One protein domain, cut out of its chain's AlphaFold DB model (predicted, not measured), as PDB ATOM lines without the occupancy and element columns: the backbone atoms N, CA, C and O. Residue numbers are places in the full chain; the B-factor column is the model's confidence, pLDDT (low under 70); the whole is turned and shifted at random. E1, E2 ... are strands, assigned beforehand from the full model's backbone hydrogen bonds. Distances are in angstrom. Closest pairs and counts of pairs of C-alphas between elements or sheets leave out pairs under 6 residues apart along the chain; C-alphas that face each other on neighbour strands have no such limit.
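This is residues 121 to 163 of the 659 residues of an uncharacterized protein of archaeon (UniProt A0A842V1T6). The domain has little regular structure: a small hairpin of two short strands, E1 then E2, is the core, and the rest, most of it in the long stretch of residues 138 to 163, has no named element, with just short runs of strand, such as residues 146 to 147, and of helix, such as residues 154 to 156, among its loops. The long stretch after E2 first loops out around Pro 142, pairs briefly with E2 through residues 146 to 147, then runs to the opposite end of the longest axis, near Trp 161. The printed part has 43 residues, no named helix and an antiparallel sheet; its class is all strand, with 8 residues in named elements. It is compact, with a radius of gyration of the C-alphas of 9.7 A, and spans 29 by 21 by 13 A.

E1, residues 125 to 128, starts at C-alpha 125 (-15.837, 35.076, -25.408) and is 10.1 A long. E2, residues 134 to 137, is 7.2 A long and ends at C-alpha 137 (-20.594, 34.297, -21.896).

E1 and E2 form an antiparallel hairpin with a tight link, at 153 degrees. N 127 and O 136 are within hydrogen-bond range at 2.7 A.

The C-alphas farthest apart, of Pro 142 and Trp 161, are 30.1 A apart. The printed part has no cut. Confidence is under 70 at residues 121 to 124, 140, 142 to 143 and 162.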
ATOM      1  N   SER A 121      -8.826  28.033 -26.450       47.88
ATOM      2  CA  SER A 121      -9.264  26.670 -26.138       47.88
ATOM      3  C   SER A 121     -10.749  26.432 -26.401       47.88
ATOM      4  O   SER A 121     -11.068  25.363 -26.920       47.88
ATOM      5  N   ASP A 122     -11.641  27.406 -26.166       46.06
ATOM      6  CA  ASP A 122     -13.078  27.069 -26.029       46.06
ATOM      7  C   ASP A 122     -14.049  27.801 -26.966       46.06
ATOM      8  O   ASP A 122     -15.266  27.604 -26.910       46.06
ATOM      9  N   GLY A 123     -13.546  28.624 -27.890       57.53
ATOM     10  CA  GLY A 123     -14.375  29.296 -28.902       57.53
ATOM     11  C   GLY A 123     -15.437  30.254 -28.332       57.53
ATOM     12  O   GLY A 123     -16.275  30.759 -29.086       57.53
ATOM     13  N   ASN A 124     -15.395  30.527 -27.025       64.81
ATOM     14  CA  ASN A 124     -16.314  31.398 -26.308       64.81
ATOM     15  C   ASN A 124     -15.598  32.669 -25.837       64.81
ATOM     16  O   ASN A 124     -14.469  32.648 -25.357       64.81
ATOM     17  N   CYS A 125     -16.283  33.805 -25.968       80.19
ATOM     18  CA  CYS A 125     -15.837  35.076 -25.408       80.19
ATOM     19  C   CYS A 125     -16.563  35.338 -24.084       80.19
ATOM     20  O   CYS A 125     -17.795  35.275 -24.036       80.19
ATOM     21  N   VAL A 126     -15.820  35.691 -23.038       83.44
ATOM     22  CA  VAL A 126     -16.317  35.799 -21.659       83.44
ATOM     23  C   VAL A 126     -16.082  37.186 -21.054       83.44
ATOM     24  O   VAL A 126     -15.116  37.862 -21.393       83.44
ATOM     25  N   LYS A 127     -16.957  37.649 -20.152       87.31
ATOM     26  CA  LYS A 127     -16.721  38.799 -19.259       87.31
ATOM     27  C   LYS A 127     -16.433  38.298 -17.861       87.31
ATOM     28  O   LYS A 127     -17.147  37.439 -17.350       87.31
ATOM     29  N   CYS A 128     -15.476  38.934 -17.209       86.88
ATOM     30  CA  CYS A 128     -14.932  38.464 -15.947       86.88
ATOM     31  C   CYS A 128     -15.185  39.474 -14.832       86.88
ATOM     32  O   CYS A 128     -15.161  40.686 -15.075       86.88
ATOM     33  N   ASP A 129     -15.394  38.997 -13.608       84.50
ATOM     34  CA  ASP A 129     -15.308  39.864 -12.436       84.50
ATOM     35  C   ASP A 129     -13.844  40.130 -12.037       84.50
ATOM     36  O   ASP A 129     -12.888  39.661 -12.658       84.50
ATOM     37  N   SER A 130     -13.649  40.895 -10.961       80.38
ATOM     38  CA  SER A 130     -12.319  41.187 -10.418       80.38
ATOM     39  C   SER A 130     -11.594  39.977  -9.810       80.38
ATOM     40  O   SER A 130     -10.461  40.132  -9.362       80.38
ATOM     41  N   ASN A 131     -12.243  38.812  -9.724       80.12
ATOM     42  CA  ASN A 131     -11.679  37.563  -9.211       80.12
ATOM     43  C   ASN A 131     -11.369  36.564 -10.337       80.12
ATOM     44  O   ASN A 131     -11.114  35.399 -10.044       80.12
ATOM     45  N   ASN A 132     -11.373  37.019 -11.594       83.12
ATOM     46  CA  ASN A 132     -11.154  36.209 -12.793       83.12
ATOM     47  C   ASN A 132     -12.223  35.119 -13.002       83.12
ATOM     48  O   ASN A 132     -11.937  34.086 -13.603       83.12
ATOM     49  N   VAL A 133     -13.442  35.348 -12.504       83.75
ATOM     50  CA  VAL A 133     -14.580  34.432 -12.654       83.75
ATOM     51  C   VAL A 133     -15.466  34.878 -13.809       83.75
ATOM     52  O   VAL A 133     -15.773  36.071 -13.918       83.75
ATOM     53  N   GLU A 134     -15.932  33.936 -14.628       87.94
ATOM     54  CA  GLU A 134     -16.900  34.207 -15.685       87.94
ATOM     55  C   GLU A 134     -18.215  34.750 -15.102       87.94
ATOM     56  O   GLU A 134     -18.948  34.090 -14.367       87.94
ATOM     57  N   THR A 135     -18.543  35.986 -15.471       87.25
ATOM     58  CA  THR A 135     -19.822  36.637 -15.155       87.25
ATOM     59  C   THR A 135     -20.785  36.636 -16.328       87.25
ATOM     60  O   THR A 135     -22.001  36.623 -16.107       87.25
ATOM     61  N   ASN A 136     -20.270  36.630 -17.564       90.38
ATOM     62  CA  ASN A 136     -21.084  36.518 -18.766       90.38
ATOM     63  C   ASN A 136     -20.370  35.787 -19.910       90.38
ATOM     64  O   ASN A 136     -19.218  36.104 -20.175       90.38
ATOM     65  N   SER A 137     -21.087  34.956 -20.671       87.50
ATOM     66  CA  SER A 137     -20.594  34.297 -21.896       87.50
ATOM     67  C   SER A 137     -21.293  34.773 -23.167       87.50
ATOM     68  O   SER A 137     -22.433  35.268 -23.191       87.50
ATOM     69  N   TRP A 138     -20.582  34.609 -24.276       84.12
ATOM     70  CA  TRP A 138     -21.083  34.830 -25.622       84.12
ATOM     71  C   TRP A 138     -21.861  33.609 -26.126       84.12
ATOM     72  O   TRP A 138     -21.353  32.501 -26.113       84.12
ATOM     73  N   SER A 139     -23.091  33.805 -26.618       79.44
ATOM     74  CA  SER A 139     -23.889  32.732 -27.249       79.44
ATOM     75  C   SER A 139     -24.263  33.045 -28.703       79.44
ATOM     76  O   SER A 139     -25.374  32.740 -29.143       79.44
ATOM     77  N   GLY A 140     -23.394  33.744 -29.439       66.62
ATOM     78  CA  GLY A 140     -23.647  34.081 -30.846       66.62
ATOM     79  C   GLY A 140     -24.433  35.377 -31.097       66.62
ATOM     80  O   GLY A 140     -24.934  35.584 -32.199       66.62
ATOM     81  N   GLY A 141     -24.572  36.253 -30.094       70.19
ATOM     82  CA  GLY A 141     -25.184  37.584 -30.236       70.19
ATOM     83  C   GLY A 141     -24.147  38.715 -30.341       70.19
ATOM     84  O   GLY A 141     -22.983  38.506 -30.037       70.19
ATOM     85  N   PRO A 142     -24.531  39.950 -30.700       59.91
ATOM     86  CA  PRO A 142     -23.587  41.072 -30.800       59.91
ATOM     87  C   PRO A 142     -22.993  41.540 -29.454       59.91
ATOM     88  O   PRO A 142     -22.138  42.417 -29.443       59.91
ATOM     89  N   TRP A 143     -23.444  40.978 -28.325       67.56
ATOM     90  CA  TRP A 143     -23.040  41.371 -26.973       67.56
ATOM     91  C   TRP A 143     -22.837  40.142 -26.074       67.56
ATOM     92  O   TRP A 143     -23.656  39.220 -26.093       67.56
ATOM     93  N   ILE A 144     -21.801  40.161 -25.227       72.38
ATOM     94  CA  ILE A 144     -21.555  39.157 -24.175       72.38
ATOM     95  C   ILE A 144     -22.483  39.470 -22.997       72.38
ATOM     96  O   ILE A 144     -22.199  40.349 -22.180       72.38
ATOM     97  N   THR A 145     -23.654  38.835 -22.980       81.06
ATOM     98  CA  THR A 145     -24.749  39.170 -22.048       81.06
ATOM     99  C   THR A 145     -25.407  37.961 -21.402       81.06
ATOM    100  O   THR A 145     -26.201  38.148 -20.478       81.06
ATOM    101  N   ASN A 146     -25.096  36.733 -21.831       83.06
ATOM    102  CA  ASN A 146     -25.633  35.569 -21.132       83.06
ATOM    103  C   ASN A 146     -24.978  35.449 -19.768       83.06
ATOM    104  O   ASN A 146     -23.847  35.896 -19.630       83.06
ATOM    105  N   PRO A 147     -25.667  34.916 -18.754       88.25
ATOM    106  CA  PRO A 147     -25.048  34.649 -17.465       88.25
ATOM    107  C   PRO A 147     -23.874  33.692 -17.645       88.25
ATOM    108  O   PRO A 147     -24.035  32.670 -18.309       88.25
ATOM    109  N   GLY A 148     -22.736  34.044 -17.060       86.06
ATOM    110  CA  GLY A 148     -21.599  33.149 -16.979       86.06
ATOM    111  C   GLY A 148     -21.870  32.001 -16.025       86.06
ATOM    112  O   GLY A 148     -22.787  32.064 -15.199       86.06
ATOM    113  N   ASP A 149     -21.093  30.943 -16.154       85.88
ATOM    114  CA  ASP A 149     -21.229  29.742 -15.336       85.88
ATOM    115  C   ASP A 149     -20.614  29.885 -13.928       85.88
ATOM    116  O   ASP A 149     -20.934  29.106 -13.025       85.88
ATOM    117  N   GLY A 150     -19.819  30.935 -13.699       86.69
ATOM    118  CA  GLY A 150     -19.212  31.244 -12.408       86.69
ATOM    119  C   GLY A 150     -17.928  30.464 -12.122       86.69
ATOM    120  O   GLY A 150     -17.548  30.342 -10.948       86.69
ATOM    121  N   TYR A 151     -17.270  29.942 -13.158       87.50
ATOM    122  CA  TYR A 151     -15.979  29.267 -13.067       87.50
ATOM    123  C   TYR A 151     -14.827  30.230 -13.397       87.50
ATOM    124  O   TYR A 151     -15.029  31.338 -13.898       87.50
ATOM    125  N   CYS A 152     -13.615  29.877 -12.969       81.69
ATOM    126  CA  CYS A 152     -12.414  30.634 -13.303       81.69
ATOM    127  C   CYS A 152     -11.983  30.293 -14.731       81.69
ATOM    128  O   CYS A 152     -11.720  29.129 -14.995       81.69
ATOM    129  N   GLU A 153     -11.812  31.305 -15.578       82.06
ATOM    130  CA  GLU A 153     -11.456  31.113 -16.989       82.06
ATOM    131  C   GLU A 153     -10.042  31.613 -17.279       82.06
ATOM    132  O   GLU A 153      -9.623  32.688 -16.825       82.06
ATOM    133  N   SER A 154      -9.300  30.869 -18.091       77.31
ATOM    134  CA  SER A 154      -7.987  31.271 -18.596       77.31
ATOM    135  C   SER A 154      -8.064  32.588 -19.378       77.31
ATOM    136  O   SER A 154      -7.239  33.490 -19.175       77.31
ATOM    137  N   GLY A 155      -9.143  32.780 -20.146       75.31
ATOM    138  CA  GLY A 155      -9.491  34.048 -20.791       75.31
ATOM    139  C   GLY A 155      -9.647  35.211 -19.801       75.31
ATOM    140  O   GLY A 155      -9.291  36.345 -20.113       75.31
ATOM    141  N   CYS A 156     -10.073  34.939 -18.565       77.19
ATOM    142  CA  CYS A 156     -10.178  35.924 -17.489       77.19
ATOM    143  C   CYS A 156      -8.854  36.215 -16.766       77.19
ATOM    144  O   CYS A 156      -8.843  36.936 -15.768       77.19
ATOM    145  N   GLY A 157      -7.730  35.667 -17.236       70.44
ATOM    146  CA  GLY A 157      -6.439  35.776 -16.561       70.44
ATOM    147  C   GLY A 157      -6.295  34.822 -15.374       70.44
ATOM    148  O   GLY A 157      -5.362  34.978 -14.578       70.44
ATOM    149  N   ALA A 158      -7.186  33.831 -15.235       74.38
ATOM    150  CA  ALA A 158      -6.893  32.681 -14.397       74.38
ATOM    151  C   ALA A 158      -5.738  31.894 -15.028       74.38
ATOM    152  O   ALA A 158      -5.547  31.844 -16.240       74.38
ATOM    153  N   HIS A 159      -4.899  31.296 -14.198       75.94
ATOM    154  CA  HIS A 159      -3.840  30.435 -14.708       75.94
ATOM    155  C   HIS A 159      -4.473  29.118 -15.194       75.94
ATOM    156  O   HIS A 159      -5.421  28.640 -14.582       75.94
ATOM    157  N   ALA A 160      -3.907  28.492 -16.231       71.06
ATOM    158  CA  ALA A 160      -4.487  27.328 -16.927       71.06
ATOM    159  C   ALA A 160      -4.878  26.114 -16.043       71.06
ATOM    160  O   ALA A 160      -5.742  25.330 -16.391       71.06
ATOM    161  N   TRP A 161      -4.269  25.936 -14.868       72.19
ATOM    162  CA  TRP A 161      -4.647  24.912 -13.875       72.19
ATOM    163  C   TRP A 161      -5.958  25.183 -13.109       72.19
ATOM    164  O   TRP A 161      -6.483  24.278 -12.443       72.19
ATOM    165  N   CYS A 162      -6.454  26.420 -13.166       66.88
ATOM    166  CA  CYS A 162      -7.693  26.875 -12.543       66.88
ATOM    167  C   CYS A 162      -8.844  26.997 -13.544       66.88
ATOM    168  O   CYS A 162      -9.934  27.347 -13.104       66.88
ATOM    169  N   ASP A 163      -8.592  26.723 -14.824       80.31
ATOM    170  CA  ASP A 163      -9.600  26.778 -15.881       80.31
ATOM    171  C   ASP A 163     -10.763  25.840 -15.550       80.31
ATOM    172  O   ASP A 163     -10.526  24.725 -15.061       80.31
TER     173      ASP A 163